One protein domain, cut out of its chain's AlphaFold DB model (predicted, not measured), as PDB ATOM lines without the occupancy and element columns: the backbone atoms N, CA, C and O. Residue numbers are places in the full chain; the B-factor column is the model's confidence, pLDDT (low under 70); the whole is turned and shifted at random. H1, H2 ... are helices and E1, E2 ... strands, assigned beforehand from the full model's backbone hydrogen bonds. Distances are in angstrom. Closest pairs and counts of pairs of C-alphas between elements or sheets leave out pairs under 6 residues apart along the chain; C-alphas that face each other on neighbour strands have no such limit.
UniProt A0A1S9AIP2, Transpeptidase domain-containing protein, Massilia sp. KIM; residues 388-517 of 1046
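What this domain is: This is residues 388 to 517 of the 1046 residues of the protein "Transpeptidase domain-containing protein" of Massilia sp. KIM (UniProt A0A1S9AIP2). Two strongly twisted sheets, one of six strands and one of four, lie face to face as a sandwich, with the short helix H1 and the loop of residues 481 to 492 together beyond one end. The chain changes sheet repeatedly, and E8 and E9 form a hairpin. The printed part has 130 residues, with named elements in the order E1 E2 E3 H1 E4 E5 E6 E7 E8 E9 E10; the sheets run E3 E4 E1 E6 E9 E8 and E2 E5 E10 E7, both antiparallel. The class is mostly strand, though under half of the residues are in named elements; the whole is compact, with a radius of gyration of the C-alphas of 13.9 A and spans of 41 by 36 by 23 A.

How they stand to each other: In the larger sheet, E9 (residues 493 to 500) has E8 (474 to 480) on one side, with N 477 and O 497 2.9 A apart, and E6 (460 to 465) on the other, with N 462 and O 496 2.9 A apart. E1 (390 to 393) follows E6, with N 392 and O 463 at 2.9 A, then E4 (435 to 437), with N 391 and O 435 at 2.8 A, and edge strand E3 (412 to 414), with N 413 and O 436 at 2.8 A. In the smaller sheet, E10 (506 to 512) pairs with E5 (449 to 454) through N 509 and O 451, 2.8 A, and with edge strand E7 (467 to 472) through N 510 and O 470, 2.9 A. E2 (402 to 405) is the other edge strand, with N 404 and O 450 2.8 A apart. The facing parts of the sheets are 9.5 A centre to centre, their planes 25 degrees apart. The closest C-alphas of E8 and E10, Ala 474 and Ile 507, are 6.0 A apart. H1 (418 to 423) is on neither sheet, though only just not on the larger, with 4 pairs of C-alphas within 10 A. Its backbone has 0 of 2 O i to N i+4 pairs within hydrogen-bond range, but 3 of 3 O i to N i+3 pairs.

Where its parts are: E1 begins at C-alpha 390, (158.568, 144.791, 103.593). E9, the longest strand, runs 21.6 A from C-alpha 493 at (152.358, 138.191, 105.699). E10 spans 19.6 A and ends at C-alpha 512, (156.049, 138.729, 94.937); E8 spans 18.8 A.

The domain as a whole: The two C-alphas farthest apart, those of Arg 485 and Gly 503, are 41.9 A apart. The printed part has no cut. The links H1 to E4, E4 to E5 and E8 to E9 are long. The mean pLDDT of the printed part is 88.7; residues 441 to 447 are under 70.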
ATOM      1  N   LEU A 388     153.479 146.812  98.165       89.69
ATOM      2  CA  LEU A 388     154.203 146.591  99.406       89.69
ATOM      3  C   LEU A 388     155.069 145.346  99.320       89.69
ATOM      4  O   LEU A 388     154.577 144.240  99.133       89.69
ATOM      5  N   LEU A 389     156.355 145.545  99.573       93.50
ATOM      6  CA  LEU A 389     157.243 144.505 100.049       93.50
ATOM      7  C   LEU A 389     157.999 145.064 101.240       93.50
ATOM      8  O   LEU A 389     158.659 146.102 101.124       93.50
ATOM      9  N   ALA A 390     157.879 144.396 102.379       95.50
ATOM     10  CA  ALA A 390     158.568 144.791 103.593       95.50
ATOM     11  C   ALA A 390     158.979 143.574 104.411       95.50
ATOM     12  O   ALA A 390     158.306 142.550 104.381       95.50
ATOM     13  N   TRP A 391     160.069 143.680 105.155       96.38
ATOM     14  CA  TRP A 391     160.599 142.593 105.963       96.38
ATOM     15  C   TRP A 391     161.225 143.124 107.252       96.38
ATOM     16  O   TRP A 391     161.666 144.273 107.330       96.38
ATOM     17  N   ARG A 392     161.276 142.280 108.278       94.94
ATOM     18  CA  ARG A 392     161.984 142.558 109.531       94.94
ATOM     19  C   ARG A 392     162.487 141.284 110.186       94.94
ATOM     20  O   ARG A 392     161.993 140.197 109.905       94.94
ATOM     21  N   LEU A 393     163.459 141.447 111.072       94.56
ATOM     22  CA  LEU A 393     164.222 140.362 111.684       94.56
ATOM     23  C   LEU A 393     164.053 140.368 113.202       94.56
ATOM     24  O   LEU A 393     163.634 141.372 113.790       94.56
ATOM     25  N   ARG A 394     164.421 139.261 113.847       91.56
ATOM     26  CA  ARG A 394     164.615 139.251 115.299       91.56
ATOM     27  C   ARG A 394     165.801 140.144 115.686       91.56
ATOM     28  O   ARG A 394     166.852 140.040 115.054       91.56
ATOM     29  N   PRO A 395     165.685 140.964 116.749       87.25
ATOM     30  CA  PRO A 395     166.794 141.800 117.217       87.25
ATOM     31  C   PRO A 395     168.053 141.012 117.607       87.25
ATOM     32  O   PRO A 395     169.152 141.546 117.530       87.25
ATOM     33  N   SER A 396     167.901 139.746 118.011       83.31
ATOM     34  CA  SER A 396     168.997 138.869 118.440       83.31
ATOM     35  C   SER A 396     169.896 138.368 117.303       83.31
ATOM     36  O   SER A 396     170.998 137.907 117.589       83.31
ATOM     37  N   ASN A 397     169.464 138.443 116.037       79.69
ATOM     38  CA  ASN A 397     170.253 137.994 114.884       79.69
ATOM     39  C   ASN A 397     170.065 138.928 113.666       79.69
ATOM     40  O   ASN A 397     169.371 138.574 112.706       79.69
ATOM     41  N   PRO A 398     170.622 140.155 113.702       80.56
ATOM     42  CA  PRO A 398     170.469 141.111 112.615       80.56
ATOM     43  C   PRO A 398     171.388 140.755 111.437       80.56
ATOM     44  O   PRO A 398     172.610 140.796 111.549       80.56
ATOM     45  N   ILE A 399     170.797 140.460 110.277       87.69
ATOM     46  CA  ILE A 399     171.519 140.233 109.017       87.69
ATOM     47  C   ILE A 399     170.977 141.196 107.952       87.69
ATOM     48  O   ILE A 399     169.764 141.248 107.741       87.69
ATOM     49  N   PRO A 400     171.827 141.970 107.255       88.50
ATOM     50  CA  PRO A 400     171.353 142.927 106.266       88.50
ATOM     51  C   PRO A 400     170.863 142.217 104.998       88.50
ATOM     52  O   PRO A 400     171.615 141.498 104.339       88.50
ATOM     53  N   PHE A 401     169.609 142.471 104.627       92.56
ATOM     54  CA  PHE A 401     169.058 142.088 103.328       92.56
ATOM     55  C   PHE A 401     169.123 143.270 102.364       92.56
ATOM     56  O   PHE A 401     168.719 144.383 102.695       92.56
ATOM     57  N   GLN A 402     169.579 143.005 101.146       93.62
ATOM     58  CA  GLN A 402     169.502 143.926 100.021       93.62
ATOM     59  C   GLN A 402     168.310 143.552  99.138       93.62
ATOM     60  O   GLN A 402     168.165 142.386  98.765       93.62
ATOM     61  N   ALA A 403     167.475 144.531  98.787       92.44
ATOM     62  CA  ALA A 403     166.390 144.350  97.827       92.44
ATOM     63  C   ALA A 403     166.864 144.690  96.411       92.44
ATOM     64  O   ALA A 403     167.452 145.751  96.192       92.44
ATOM     65  N   LEU A 404     166.591 143.803  95.454       90.00
ATOM     66  CA  LEU A 404     166.881 144.002  94.038       90.00
ATOM     67  C   LEU A 404     165.590 143.963  93.210       90.00
ATOM     68  O   LEU A 404     164.856 142.971  93.240       90.00
ATOM     69  N   LEU A 405     165.345 145.025  92.440       83.88
ATOM     70  CA  LEU A 405     164.268 145.144  91.454       83.88
ATOM     71  C   LEU A 405     164.858 144.977  90.055       83.88
ATOM     72  O   LEU A 405     165.697 145.771  89.630       83.88
ATOM     73  N   SER A 406     164.468 143.906  89.356       76.12
ATOM     74  CA  SER A 406     165.016 143.551  88.034       76.12
ATOM     75  C   SER A 406     166.558 143.585  87.979       76.12
ATOM     76  O   SER A 406     167.145 144.051  87.007       76.12
ATOM     77  N   GLY A 407     167.216 143.130  89.052       77.88
ATOM     78  CA  GLY A 407     168.679 143.073  89.167       77.88
ATOM     79  C   GLY A 407     169.366 144.362  89.642       77.88
ATOM     80  O   GLY A 407     170.564 144.326  89.910       77.88
ATOM     81  N   ALA A 408     168.643 145.474  89.807       81.94
ATOM     82  CA  ALA A 408     169.186 146.724  90.343       81.94
ATOM     83  C   ALA A 408     168.834 146.901  91.834       81.94
ATOM     84  O   ALA A 408     167.719 146.552  92.226       81.94
ATOM     85  N   PRO A 409     169.730 147.453  92.677       86.44
ATOM     86  CA  PRO A 409     169.411 147.761  94.070       86.44
ATOM     87  C   PRO A 409     168.224 148.724  94.181       86.44
ATOM     88  O   PRO A 409     168.220 149.780  93.553       86.44
ATOM     89  N   ALA A 410     167.240 148.368  95.002       85.62
ATOM     90  CA  ALA A 410     166.092 149.214  95.298       85.62
ATOM     91  C   ALA A 410     166.336 150.053  96.559       85.62
ATOM     92  O   ALA A 410     166.964 149.585  97.514       85.62
ATOM     93  N   GLY A 411     165.797 151.275  96.590       86.06
ATOM     94  CA  GLY A 411     165.765 152.088  97.803       86.06
ATOM     95  C   GLY A 411     164.945 151.407  98.901       86.06
ATOM     96  O   GLY A 411     163.866 150.864  98.643       86.06
ATOM     97  N   VAL A 412     165.450 151.442 100.136       89.12
ATOM     98  CA  VAL A 412     164.775 150.895 101.319       89.12
ATOM     99  C   VAL A 412     164.442 152.032 102.279       89.12
ATOM    100  O   VAL A 412     165.276 152.895 102.543       89.12
ATOM    101  N   ALA A 413     163.222 152.030 102.804       88.44
ATOM    102  CA  ALA A 413     162.753 152.939 103.839       88.44
ATOM    103  C   ALA A 413     162.323 152.160 105.085       88.44
ATOM    104  O   ALA A 413     161.874 151.017 104.996       88.44
ATOM    105  N   GLU A 414     162.423 152.805 106.244       89.81
ATOM    106  CA  GLU A 414     161.941 152.249 107.503       89.81
ATOM    107  C   GLU A 414     160.409 152.367 107.616       89.81
ATOM    108  O   GLU A 414     159.798 153.336 107.150       89.81
ATOM    109  N   GLY A 415     159.785 151.386 108.267       89.00
ATOM    110  CA  GLY A 415     158.365 151.400 108.601       89.00
ATOM    111  C   GLY A 415     157.437 150.963 107.464       89.00
ATOM    112  O   GLY A 415     157.815 150.801 106.299       89.00
ATOM    113  N   LEU A 416     156.169 150.779 107.822       89.38
ATOM    114  CA  LEU A 416     155.100 150.438 106.889       89.38
ATOM    115  C   LEU A 416     154.253 151.675 106.563       89.38
ATOM    116  O   LEU A 416     154.110 152.561 107.406       89.38
ATOM    117  N   PRO A 417     153.638 151.746 105.369       86.38
ATOM    118  CA  PRO A 417     152.617 152.749 105.122       86.38
ATOM    119  C   PRO A 417     151.413 152.480 106.037       86.38
ATOM    120  O   PRO A 417     151.074 151.328 106.301       86.38
ATOM    121  N   VAL A 418     150.733 153.539 106.489       85.31
ATOM    122  CA  VAL A 418     149.625 153.452 107.465       85.31
ATOM    123  C   VAL A 418     148.557 152.434 107.039       85.31
ATOM    124  O   VAL A 418     148.091 151.651 107.860       85.31
ATOM    125  N   ALA A 419     148.211 152.372 105.750       80.62
ATOM    126  CA  ALA A 419     147.232 151.408 105.242       80.62
ATOM    127  C   ALA A 419     147.643 149.939 105.475       80.62
ATOM    128  O   ALA A 419     146.787 149.103 105.765       80.62
ATOM    129  N   ALA A 420     148.943 149.631 105.414       88.19
ATOM    130  CA  ALA A 420     149.472 148.285 105.621       88.19
ATOM    131  C   ALA A 420     149.412 147.832 107.086       88.19
ATOM    132  O   ALA A 420     149.417 146.633 107.344       88.19
ATOM    133  N   MET A 421     149.262 148.751 108.047       89.81
ATOM    134  CA  MET A 421     149.044 148.379 109.452       89.81
ATOM    135  C   MET A 421     147.770 147.539 109.638       89.81
ATOM    136  O   MET A 421     147.678 146.745 110.569       89.81
ATOM    137  N   ARG A 422     146.806 147.641 108.710       88.00
ATOM    138  CA  ARG A 422     145.563 146.850 108.717       88.00
ATOM    139  C   ARG A 422     145.772 145.364 108.388       88.00
ATOM    140  O   ARG A 422     144.826 144.593 108.560       88.00
ATOM    141  N   LEU A 423     146.965 144.966 107.928       90.00
ATOM    142  CA  LEU A 423     147.357 143.560 107.738       90.00
ATOM    143  C   LEU A 423     147.505 142.812 109.068       90.00
ATOM    144  O   LEU A 423     147.523 141.585 109.091       90.00
ATOM    145  N   PHE A 424     147.567 143.534 110.186       90.75
ATOM    146  CA  PHE A 424     147.726 142.935 111.499       90.75
ATOM    147  C   PHE A 424     146.449 143.077 112.331       90.75
ATOM    148  O   PHE A 424     145.752 144.098 112.293       90.75
ATOM    149  N   ALA A 425     146.115 142.029 113.085       86.69
ATOM    150  CA  ALA A 425     145.063 142.117 114.092       86.69
ATOM    151  C   ALA A 425     145.532 142.865 115.346       86.69
ATOM    152  O   ALA A 425     144.740 143.553 115.986       86.69
ATOM    153  N   ARG A 426     146.830 142.745 115.634       86.75
ATOM    154  CA  ARG A 426     147.582 143.339 116.739       86.75
ATOM    155  C   ARG A 426     148.979 143.688 116.248       86.75
ATOM    156  O   ARG A 426     149.478 143.030 115.337       86.75
ATOM    157  N   LEU A 427     149.632 144.672 116.855       87.75
ATOM    158  CA  LEU A 427     151.026 144.954 116.524       87.75
ATOM    159  C   LEU A 427     151.900 143.740 116.854       87.75
ATOM    160  O   LEU A 427     151.868 143.282 117.993       87.75
ATOM    161  N   PRO A 428     152.681 143.197 115.902       88.06
ATOM    162  CA  PRO A 428     153.518 142.059 116.226       88.06
ATOM    163  C   PRO A 428     154.766 142.524 116.992       88.06
ATOM    164  O   PRO A 428     155.407 143.517 116.626       88.06
ATOM    165  N   GLU A 429     155.102 141.803 118.059       86.75
ATOM    166  CA  GLU A 429     156.088 142.180 119.086       86.75
ATOM    167  C   GLU A 429     157.369 141.345 119.028       86.75
ATOM    168  O   GLU A 429     157.390 140.252 118.460       86.75
ATOM    169  N   GLY A 430     158.448 141.866 119.621       88.00
ATOM    170  CA  GLY A 430     159.747 141.186 119.655       88.00
ATOM    171  C   GLY A 430     160.467 141.150 118.303       88.00
ATOM    172  O   GLY A 430     161.216 140.208 118.033       88.00
ATOM    173  N   TRP A 431     160.223 142.142 117.444       90.75
ATOM    174  CA  TRP A 431     160.844 142.291 116.126       90.75
ATOM    175  C   TRP A 431     161.551 143.642 116.006       90.75
ATOM    176  O   TRP A 431     161.109 144.627 116.596       90.75
ATOM    177  N   ALA A 432     162.612 143.694 115.202       92.12
ATOM    178  CA  ALA A 432     163.257 144.943 114.801       92.12
ATOM    179  C   ALA A 432     162.327 145.805 113.912       92.12
ATOM    180  O   ALA A 432     161.307 145.302 113.426       92.12
ATOM    181  N   PRO A 433     162.656 147.085 113.653       91.62
ATOM    182  CA  PRO A 433     161.882 147.920 112.737       91.62
ATOM    183  C   PRO A 433     161.739 147.318 111.330       91.62
ATOM    184  O   PRO A 433     162.586 146.558 110.855       91.62
ATOM    185  N   TRP A 434     160.645 147.670 110.652       93.56
ATOM    186  CA  TRP A 434     160.381 147.240 109.278       93.56
ATOM    187  C   TRP A 434     161.335 147.895 108.285       93.56
ATOM    188  O   TRP A 434     161.511 149.107 108.313       93.56
ATOM    189  N   ASN A 435     161.847 147.102 107.348       94.31
ATOM    190  CA  ASN A 435     162.497 147.558 106.124       94.31
ATOM    191  C   ASN A 435     161.513 147.382 104.969       94.31
ATOM    192  O   ASN A 435     160.908 146.321 104.845       94.31
ATOM    193  N   ARG A 436     161.334 148.394 104.123       92.94
ATOM    194  CA  ARG A 436     160.371 148.373 103.016       92.94
ATOM    195  C   ARG A 436     160.986 148.914 101.737       92.94
ATOM    196  O   ARG A 436     161.674 149.926 101.772       92.94
ATOM    197  N   VAL A 437     160.651 148.307 100.602       90.94
ATOM    198  CA  VAL A 437     160.984 148.853  99.276       90.94
ATOM    199  C   VAL A 437     160.271 150.197  99.072       90.94
ATOM    200  O   VAL A 437     159.040 150.266  99.125       90.94
ATOM    201  N   ALA A 438     161.043 151.268  98.885       82.38
ATOM    202  CA  ALA A 438     160.545 152.644  98.812       82.38
ATOM    203  C   ALA A 438     160.234 153.106  97.379       82.38
ATOM    204  O   ALA A 438     159.292 153.878  97.182       82.38
ATOM    205  N   ASP A 439     161.002 152.612  96.405       78.06
ATOM    206  CA  ASP A 439     160.981 153.078  95.020       78.06
ATOM    207  C   ASP A 439     160.450 151.977  94.095       78.06
ATOM    208  O   ASP A 439     161.136 151.004  93.787       78.06
ATOM    209  N   TRP A 440     159.192 152.123  93.672       78.75
ATOM    210  CA  TRP A 440     158.555 151.249  92.686       78.75
ATOM    211  C   TRP A 440     158.677 151.884  91.298       78.75
ATOM    212  O   TRP A 440     157.801 152.649  90.881       78.75
ATOM    213  N   ASP A 441     159.771 151.581  90.600       65.88
ATOM    214  CA  ASP A 441     160.002 152.047  89.231       65.88
ATOM    215  C   ASP A 441     159.161 151.235  88.241       65.88
ATOM    216  O   ASP A 441     159.422 150.068  87.951       65.88
ATOM    217  N   ALA A 442     158.127 151.875  87.704       55.84
ATOM    218  CA  ALA A 442     157.082 151.214  86.932       55.84
ATOM    219  C   ALA A 442     157.540 150.638  85.568       55.84
ATOM    220  O   ALA A 442     156.889 149.746  85.035       55.84
ATOM    221  N   GLY A 443     158.693 151.070  85.037       53.12
ATOM    222  CA  GLY A 443     159.216 150.635  83.732       53.12
ATOM    223  C   GLY A 443     160.011 149.319  83.720       53.12
ATOM    224  O   GLY A 443     160.386 148.850  82.647       53.12
ATOM    225  N   ARG A 444     160.297 148.709  84.879       54.38
ATOM    226  CA  ARG A 444     161.067 147.455  84.990       54.38
ATOM    227  C   ARG A 444     160.289 146.433  85.822       54.38
ATOM    228  O   ARG A 444     160.468 146.360  87.028       54.38
ATOM    229  N   GLY A 445     159.387 145.695  85.169       55.88
ATOM    230  CA  GLY A 445     158.714 144.473  85.650       55.88
ATOM    231  C   GLY A 445     158.660 144.241  87.168       55.88
ATOM    232  O   GLY A 445     159.200 143.248  87.653       55.88
ATOM    233  N   GLY A 446     157.978 145.119  87.913       57.09
ATOM    234  CA  GLY A 446     157.888 145.115  89.383       57.09
ATOM    235  C   GLY A 446     157.054 143.982  89.998       57.09
ATOM    236  O   GLY A 446     156.492 144.148  91.077       57.09
ATOM    237  N   GLN A 447     156.940 142.840  89.316       68.38
ATOM    238  CA  GLN A 447     156.176 141.678  89.780       68.38
ATOM    239  C   GLN A 447     156.964 140.804  90.761       68.38
ATOM    240  O   GLN A 447     156.360 140.021  91.491       68.38
ATOM    241  N   ARG A 448     158.301 140.910  90.779       85.38
ATOM    242  CA  ARG A 448     159.173 140.099  91.639       85.38
ATOM    243  C   ARG A 448     160.353 140.916  92.146       85.38
ATOM    244  O   ARG A 448     160.956 141.686  91.401       85.38
ATOM    245  N   VAL A 449     160.689 140.719  93.411       90.12
ATOM    246  CA  VAL A 449     161.823 141.349  94.089       90.12
ATOM    247  C   VAL A 449     162.718 140.245  94.625       90.12
ATOM    248  O   VAL A 449     162.228 139.311  95.261       90.12
ATOM    249  N   ARG A 450     164.028 140.353  94.400       93.69
ATOM    250  CA  ARG A 450     164.996 139.450  95.025       93.69
ATOM    251  C   ARG A 450     165.507 140.089  96.309       93.69
ATOM    252  O   ARG A 450     166.100 141.162  96.257       93.69
ATOM    253  N   LEU A 451     165.285 139.451  97.452       95.88
ATOM    254  CA  LEU A 451     165.947 139.804  98.705       95.88
ATOM    255  C   LEU A 451     167.192 138.936  98.848       95.88
ATOM    256  O   LEU A 451     167.115 137.719  98.688       95.88
ATOM    257  N   SER A 452     168.341 139.537  99.139       94.81
ATOM    258  CA  SER A 452     169.583 138.786  99.287       94.81
ATOM    259  C   SER A 452     170.371 139.209 100.516       94.81
ATOM    260  O   SER A 452     170.599 140.396 100.733       94.81
ATOM    261  N   ALA A 453     170.822 138.222 101.282       94.25
ATOM    262  CA  ALA A 453     171.607 138.387 102.498       94.25
ATOM    263  C   ALA A 453     172.837 137.463 102.471       94.25
ATOM    264  O   ALA A 453     172.814 136.440 101.777       94.25
ATOM    265  N   PRO A 454     173.922 137.791 103.194       93.00
ATOM    266  CA  PRO A 454     175.009 136.841 103.417       93.00
ATOM    267  C   PRO A 454     174.490 135.618 104.188       93.00
ATOM    268  O   PRO A 454     173.672 135.757 105.099       93.00
ATOM    269  N   ALA A 455     174.949 134.423 103.817       87.50
ATOM    270  CA  ALA A 455     174.626 133.205 104.556       87.50
ATOM    271  C   ALA A 455     175.545 133.089 105.783       87.50
ATOM    272  O   ALA A 455     176.767 133.150 105.660       87.50
ATOM    273  N   GLY A 456     174.945 132.973 106.970       80.94
ATOM    274  CA  GLY A 456     175.650 132.693 108.224       80.94
ATOM    275  C   GLY A 456     175.576 131.210 108.605       80.94
ATOM    276  O   GLY A 456     174.995 130.410 107.886       80.94
ATOM    277  N   GLY A 457     176.130 130.837 109.763       79.50
ATOM    278  CA  GLY A 457     176.002 129.474 110.308       79.50
ATOM    279  C   GLY A 457     174.719 129.220 111.116       79.50
ATOM    280  O   GLY A 457     174.441 128.081 111.478       79.50
ATOM    281  N   ALA A 458     173.943 130.265 111.421       87.94
ATOM    282  CA  ALA A 458     172.751 130.193 112.266       87.94
ATOM    283  C   ALA A 458     171.459 130.432 111.459       87.94
ATOM    284  O   ALA A 458     171.485 131.196 110.490       87.94
ATOM    285  N   PRO A 459     170.319 129.839 111.871       91.62
ATOM    286  CA  PRO A 459     169.023 130.134 111.272       91.62
ATOM    287  C   PRO A 459     168.637 131.615 111.374       91.62
ATOM    288  O   PRO A 459     168.913 132.287 112.373       91.62
ATOM    289  N   VAL A 460     167.951 132.110 110.345       92.69
ATOM    290  CA  VAL A 460     167.454 133.486 110.248       92.69
ATOM    291  C   VAL A 460     165.934 133.483 110.341       92.69
ATOM    292  O   VAL A 460     165.262 132.860 109.522       92.69
ATOM    293  N   GLU A 461     165.389 134.194 111.326       95.00
ATOM    294  CA  GLU A 461     163.944 134.348 111.519       95.00
ATOM    295  C   GLU A 461     163.482 135.699 110.947       95.00
ATOM    296  O   GLU A 461     163.971 136.760 111.348       95.00
ATOM    297  N   LEU A 462     162.548 135.657 109.993       94.81
ATOM    298  CA  LEU A 462     162.087 136.804 109.211       94.81
ATOM    299  C   LEU A 462     160.558 136.897 109.237       94.81
ATOM    300  O   LEU A 462     159.870 135.918 108.958       94.81
ATOM    301  N   LEU A 463     160.021 138.093 109.472       96.56
ATOM    302  CA  LEU A 463     158.624 138.412 109.172       96.56
ATOM    303  C   LEU A 463     158.574 139.226 107.877       96.56
ATOM    304  O   LEU A 463     159.180 140.296 107.797       96.56
ATOM    305  N   LEU A 464     157.865 138.719 106.872       97.12
ATOM    306  CA  LEU A 464     157.809 139.255 105.512       97.12
ATOM    307  C   LEU A 464     156.371 139.643 105.153       97.12
ATOM    308  O   LEU A 464     155.483 138.807 105.211       97.12
ATOM    309  N   ALA A 465     156.138 140.887 104.743       95.75
ATOM    310  CA  ALA A 465     154.930 141.309 104.039       95.75
ATOM    311  C   ALA A 465     155.199 141.221 102.529       95.75
ATOM    312  O   ALA A 465     155.919 142.052 101.969       95.75
ATOM    313  N   GLY A 466     154.662 140.180 101.900       93.81
ATOM    314  CA  GLY A 466     155.015 139.716 100.559       93.81
ATOM    315  C   GLY A 466     154.919 138.193 100.490       93.81
ATOM    316  O   GLY A 466     154.908 137.528 101.524       93.81
ATOM    317  N   ARG A 467     154.844 137.637  99.278       93.44
ATOM    318  CA  ARG A 467     154.739 136.188  99.061       93.44
ATOM    319  C   ARG A 467     156.037 135.628  98.497       93.44
ATOM    320  O   ARG A 467     156.423 135.978  97.386       93.44
ATOM    321  N   VAL A 468     156.689 134.740  99.240       95.81
ATOM    322  CA  VAL A 468     157.853 133.986  98.756       95.81
ATOM    323  C   VAL A 468     157.443 133.094  97.585       95.81
ATOM    324  O   VAL A 468     156.455 132.364  97.670       95.81
ATOM    325  N   LEU A 469     158.217 133.159  96.506       95.19
ATOM    326  CA  LEU A 469     158.088 132.333  95.308       95.19
ATOM    327  C   LEU A 469     159.183 131.264  95.244       95.19
ATOM    328  O   LEU A 469     158.899 130.122  94.896       95.19
ATOM    329  N   ALA A 470     160.418 131.628  95.600       95.88
ATOM    330  CA  ALA A 470     161.566 130.727  95.608       95.88
ATOM    331  C   ALA A 470     162.577 131.115  96.698       95.88
ATOM    332  O   ALA A 470     162.660 132.280  97.099       95.88
ATOM    333  N   VAL A 471     163.349 130.129  97.161       97.00
ATOM    334  CA  VAL A 471     164.426 130.283  98.148       97.00
ATOM    335  C   VAL A 471     165.686 129.612  97.607       97.00
ATOM    336  O   VAL A 471     165.625 128.490  97.117       97.00
ATOM    337  N   GLU A 472     166.822 130.296  97.705       96.44
ATOM    338  CA  GLU A 472     168.140 129.816  97.285       96.44
ATOM    339  C   GLU A 472     169.128 129.889  98.461       96.44
ATOM    340  O   GLU A 472     169.134 130.873  99.209       96.44
ATOM    341  N   GLY A 473     169.988 128.875  98.617       95.06
ATOM    342  CA  GLY A 473     171.057 128.843  99.629       95.06
ATOM    343  C   GLY A 473     170.592 128.627 101.079       95.06
ATOM    344  O   GLY A 473     171.395 128.742 102.007       95.06
ATOM    345  N   ALA A 474     169.308 128.327 101.293       96.38
ATOM    346  CA  ALA A 474     168.735 127.998 102.595       96.38
ATOM    347  C   ALA A 474     167.504 127.092 102.454       96.38
ATOM    348  O   ALA A 474     166.743 127.199 101.494       96.38
ATOM    349  N   ARG A 475     167.246 126.269 103.473       95.94
ATOM    350  CA  ARG A 475     165.952 125.596 103.663       95.94
ATOM    351  C   ARG A 475     165.003 126.533 104.401       95.94
ATOM    352  O   ARG A 475     165.397 127.132 105.398       95.94
ATOM    353  N   ALA A 476     163.757 126.636 103.946       95.81
ATOM    354  CA  ALA A 476     162.766 127.532 104.533       95.81
ATOM    355  C   ALA A 476     161.603 126.769 105.178       95.81
ATOM    356  O   ALA A 476     160.985 125.916 104.546       95.81
ATOM    357  N   SER A 477     161.264 127.136 106.414       97.25
ATOM    358  CA  SER A 477     159.955 126.868 107.014       97.25
ATOM    359  C   SER A 477     159.123 128.142 106.924       97.25
ATOM    360  O   SER A 477     159.591 129.193 107.359       97.25
ATOM    361  N   ILE A 478     157.929 128.074 106.329       96.69
ATOM    362  CA  ILE A 478     157.091 129.245 106.039       96.69
ATOM    363  C   ILE A 478     155.703 129.035 106.642       96.69
ATOM    364  O   ILE A 478     155.029 128.057 106.321       96.69
ATOM    365  N   ALA A 479     155.253 129.978 107.469       96.81
ATOM    366  CA  ALA A 479     153.910 129.993 108.039       96.81
ATOM    367  C   ALA A 479     153.192 131.310 107.709       96.81
ATOM    368  O   ALA A 479     153.808 132.377 107.711       96.81
ATOM    369  N   GLY A 480     151.887 131.252 107.437       95.06
ATOM    370  CA  GLY A 480     151.066 132.457 107.291       95.06
ATOM    371  C   GLY A 480     150.943 133.208 108.619       95.06
ATOM    372  O   GLY A 480     150.768 132.590 109.665       95.06
ATOM    373  N   ALA A 481     151.048 134.532 108.574       93.81
ATOM    374  CA  ALA A 481     151.019 135.421 109.737       93.81
ATOM    375  C   ALA A 481     150.135 136.665 109.512       93.81
ATOM    376  O   ALA A 481     150.184 137.620 110.289       93.81
ATOM    377  N   CYS A 482     149.344 136.686 108.435       92.81
ATOM    378  CA  CYS A 482     148.389 137.761 108.190       92.81
ATOM    379  C   CYS A 482     147.080 137.489 108.943       92.81
ATOM    380  O   CYS A 482     146.356 136.552 108.616       92.81
ATOM    381  N   GLU A 483     146.771 138.327 109.932       89.31
ATOM    382  CA  GLU A 483     145.604 138.163 110.817       89.31
ATOM    383  C   GLU A 483     144.634 139.362 110.763       89.31
ATOM    384  O   GLU A 483     143.546 139.336 111.336       89.31
ATOM    385  N   GLY A 484     145.032 140.463 110.122       87.00
ATOM    386  CA  GLY A 484     144.250 141.691 110.068       87.00
ATOM    387  C   GLY A 484     143.063 141.649 109.101       87.00
ATOM    388  O   GLY A 484     142.986 140.852 108.173       87.00
ATOM    389  N   ARG A 485     142.136 142.600 109.273       81.31
ATOM    390  CA  ARG A 485     140.912 142.730 108.453       81.31
ATOM    391  C   ARG A 485     141.163 143.031 106.970       81.31
ATOM    392  O   ARG A 485     140.235 142.988 106.172       81.31
ATOM    393  N   ALA A 486     142.386 143.434 106.641       82.06
ATOM    394  CA  ALA A 486     142.834 143.758 105.294       82.06
ATOM    395  C   ALA A 486     143.677 142.630 104.670       82.06
ATOM    396  O   ALA A 486     144.251 142.829 103.608       82.06
ATOM    397  N   CYS A 487     143.785 141.461 105.305       87.94
ATOM    398  CA  CYS A 487     144.498 140.336 104.711       87.94
ATOM    399  C   CYS A 487     143.723 139.774 103.509       87.94
ATOM    400  O   CYS A 487     142.565 139.392 103.684       87.94
ATOM    401  N   PRO A 488     144.329 139.691 102.309       85.25
ATOM    402  CA  PRO A 488     143.716 138.972 101.193       85.25
ATOM    403  C   PRO A 488     143.707 137.457 101.452       85.25
ATOM    404  O   PRO A 488     142.734 136.783 101.133       85.25
ATOM    405  N   ASP A 489     144.765 136.941 102.083       90.31
ATOM    406  CA  ASP A 489     144.880 135.581 102.604       90.31
ATOM    407  C   ASP A 489     145.949 135.525 103.714       90.31
ATOM    408  O   ASP A 489     146.686 136.494 103.935       90.31
ATOM    409  N   ALA A 490     146.047 134.392 104.417       89.44
ATOM    410  CA  ALA A 490     146.976 134.210 105.538       89.44
ATOM    411  C   ALA A 490     148.460 134.357 105.146       89.44
ATOM    412  O   ALA A 490     149.284 134.690 105.995       89.44
ATOM    413  N   GLY A 491     148.804 134.123 103.875       92.62
ATOM    414  CA  GLY A 491     150.160 134.183 103.335       92.62
ATOM    415  C   GLY A 491     150.566 135.552 102.788       92.62
ATOM    416  O   GLY A 491     151.648 135.661 102.218       92.62
ATOM    417  N   ALA A 492     149.739 136.592 102.936       92.88
ATOM    418  CA  ALA A 492     150.134 137.960 102.592       92.88
ATOM    419  C   ALA A 492     151.236 138.500 103.521       92.88
ATOM    420  O   ALA A 492     152.091 139.281 103.108       92.88
ATOM    421  N   VAL A 493     151.234 138.051 104.775       96.12
ATOM    422  CA  VAL A 493     152.358 138.191 105.699       96.12
ATOM    423  C   VAL A 493     152.818 136.784 106.047       96.12
ATOM    424  O   VAL A 493     151.991 135.931 106.353       96.12
ATOM    425  N   GLN A 494     154.118 136.530 105.990       96.88
ATOM    426  CA  GLN A 494     154.710 135.221 106.213       96.88
ATOM    427  C   GLN A 494     155.773 135.310 107.303       96.88
ATOM    428  O   GLN A 494     156.609 136.213 107.301       96.88
ATOM    429  N   HIS A 495     155.747 134.358 108.226       96.69
ATOM    430  CA  HIS A 495     156.827 134.097 109.162       96.69
ATOM    431  C   HIS A 495     157.727 133.005 108.573       96.69
ATOM    432  O   HIS A 495     157.251 131.907 108.284       96.69
ATOM    433  N   LEU A 496     159.003 133.321 108.356       96.56
ATOM    434  CA  LEU A 496     159.989 132.429 107.763       96.56
ATOM    435  C   LEU A 496     161.087 132.100 108.774       96.56
ATOM    436  O   LEU A 496     161.632 132.999 109.414       96.56
ATOM    437  N   ILE A 497     161.483 130.832 108.817       96.38
ATOM    438  CA  ILE A 497     162.735 130.381 109.431       96.38
ATOM    439  C   ILE A 497     163.615 129.836 108.307       96.38
ATOM    440  O   ILE A 497     163.267 128.838 107.674       96.38
ATOM    441  N   LEU A 498     164.728 130.517 108.036       95.50
ATOM    442  CA  LEU A 498     165.673 130.196 106.970       95.50
ATOM    443  C   LEU A 498     166.915 129.549 107.579       95.50
ATOM    444  O   LEU A 498     167.685 130.220 108.264       95.50
ATOM    445  N   THR A 499     167.123 128.265 107.320       95.81
ATOM    446  CA  THR A 499     168.312 127.531 107.759       95.81
ATOM    447  C   THR A 499     169.315 127.474 106.606       95.81
ATOM    448  O   THR A 499     169.019 126.813 105.608       95.81
ATOM    449  N   PRO A 500     170.473 128.152 106.710       94.50
ATOM    450  CA  PRO A 500     171.486 128.175 105.655       94.50
ATOM    451  C   PRO A 500     171.935 126.765 105.262       94.50
ATOM    452  O   PRO A 500     172.117 125.901 106.125       94.50
ATOM    453  N   GLU A 501     172.108 126.517 103.965       94.62
ATOM    454  CA  GLU A 501     172.660 125.244 103.495       94.62
ATOM    455  C   GLU A 501     174.187 125.197 103.690       94.62
ATOM    456  O   GLU A 501     174.852 126.233 103.586       94.62
ATOM    457  N   PRO A 502     174.779 124.015 103.956       90.31
ATOM    458  CA  PRO A 502     176.228 123.889 104.089       90.31
ATOM    459  C   PRO A 502     176.964 124.422 102.849       90.31
ATOM    460  O   PRO A 502     176.691 123.996 101.730       90.31
ATOM    461  N   GLY A 503     177.905 125.350 103.048       87.75
ATOM    462  CA  GLY A 503     178.704 125.943 101.967       87.75
ATOM    463  C   GLY A 503     178.020 127.070 101.181       87.75
ATOM    464  O   GLY A 503     178.655 127.660 100.307       87.75
ATOM    465  N   ALA A 504     176.765 127.419 101.488       90.94
ATOM    466  CA  ALA A 504     176.119 128.577 100.882       90.94
ATOM    467  C   ALA A 504     176.815 129.872 101.334       90.94
ATOM    468  O   ALA A 504     177.005 130.100 102.525       90.94
ATOM    469  N   ALA A 505     177.168 130.745 100.386       92.75
ATOM    470  CA  ALA A 505     177.719 132.071 100.689       92.75
ATOM    471  C   ALA A 505     176.625 133.144 100.853       92.75
ATOM    472  O   ALA A 505     176.846 134.195 101.459       92.75
ATOM    473  N   ARG A 506     175.433 132.904 100.290       94.31
ATOM    474  CA  ARG A 506     174.306 133.844 100.284       94.31
ATOM    475  C   ARG A 506     172.978 133.116 100.396       94.31
ATOM    476  O   ARG A 506     172.830 132.017  99.875       94.31
ATOM    477  N   ILE A 507     172.012 133.795 101.004       95.62
ATOM    478  CA  ILE A 507     170.601 133.421 100.993       95.62
ATOM    479  C   ILE A 507     169.886 134.353 100.012       95.62
ATOM    480  O   ILE A 507     170.070 135.576 100.060       95.62
ATOM    481  N   GLY A 508     169.096 133.783  99.105       95.81
ATOM    482  CA  GLY A 508     168.266 134.508  98.146       95.81
ATOM    483  C   GLY A 508     166.791 134.173  98.331       95.81
ATOM    484  O   GLY A 508     166.441 133.003  98.430       95.81
ATOM    485  N   LEU A 509     165.927 135.185  98.360       97.06
ATOM    486  CA  LEU A 509     164.473 135.024  98.336       97.06
ATOM    487  C   LEU A 509     163.925 135.727  97.099       97.06
ATOM    488  O   LEU A 509     164.135 136.929  96.939       97.06
ATOM    489  N   GLU A 510     163.201 135.010  96.249       95.94
ATOM    490  CA  GLU A 510     162.373 135.619  95.208       95.94
ATOM    491  C   GLU A 510     160.977 135.853  95.786       95.94
ATOM    492  O   GLU A 510     160.335 134.916  96.259       95.94
ATOM    493  N   VAL A 511     160.516 137.105  95.802       95.50
ATOM    494  CA  VAL A 511     159.298 137.513  96.512       95.50
ATOM    495  C   VAL A 511     158.384 138.313  95.589       95.50
ATOM    496  O   VAL A 511     158.804 139.294  94.976       95.50
ATOM    497  N   ALA A 512     157.112 137.928  95.528       92.06
ATOM    498  CA  ALA A 512     156.049 138.729  94.937       92.06
ATOM    499  C   ALA A 512     155.565 139.799  95.939       92.06
ATOM    500  O   ALA A 512     155.210 139.454  97.075       92.06
ATOM    501  N   PRO A 513     155.525 141.089  95.559       90.88
ATOM    502  CA  PRO A 513     154.986 142.138  96.413       90.88
ATOM    503  C   PRO A 513     153.460 142.060  96.521       90.88
ATOM    504  O   PRO A 513     152.777 141.564  95.626       90.88
ATOM    505  N   LEU A 514     152.917 142.597  97.609       89.38
ATOM    506  CA  LEU A 514     151.477 142.699  97.824       89.38
ATOM    507  C   LEU A 514     150.884 143.868  97.037       89.38
ATOM    508  O   LEU A 514     151.462 144.958  96.991       89.38
ATOM    509  N   ASP A 515     149.681 143.659  96.506       84.62
ATOM    510  CA  ASP A 515     148.837 144.732  95.994       84.62
ATOM    511  C   ASP A 515     148.005 145.343  97.135       84.62
ATOM    512  O   ASP A 515     147.137 144.696  97.718       84.62
ATOM    513  N   LEU A 516     148.278 146.607  97.459       78.06
ATOM    514  CA  LEU A 516     147.558 147.373  98.478       78.06
ATOM    515  C   LEU A 516     146.434 148.244  97.897       78.06
ATOM    516  O   LEU A 516     145.784 148.977  98.650       78.06
ATOM    517  N   ALA A 517     146.170 148.186  96.588       71.62
ATOM    518  CA  ALA A 517     145.134 148.986  95.935       71.62
ATOM    519  C   ALA A 517     143.741 148.780  96.547       71.62
ATOM    520  O   ALA A 517     142.957 149.723  96.612       71.62
TER     521      ALA A 517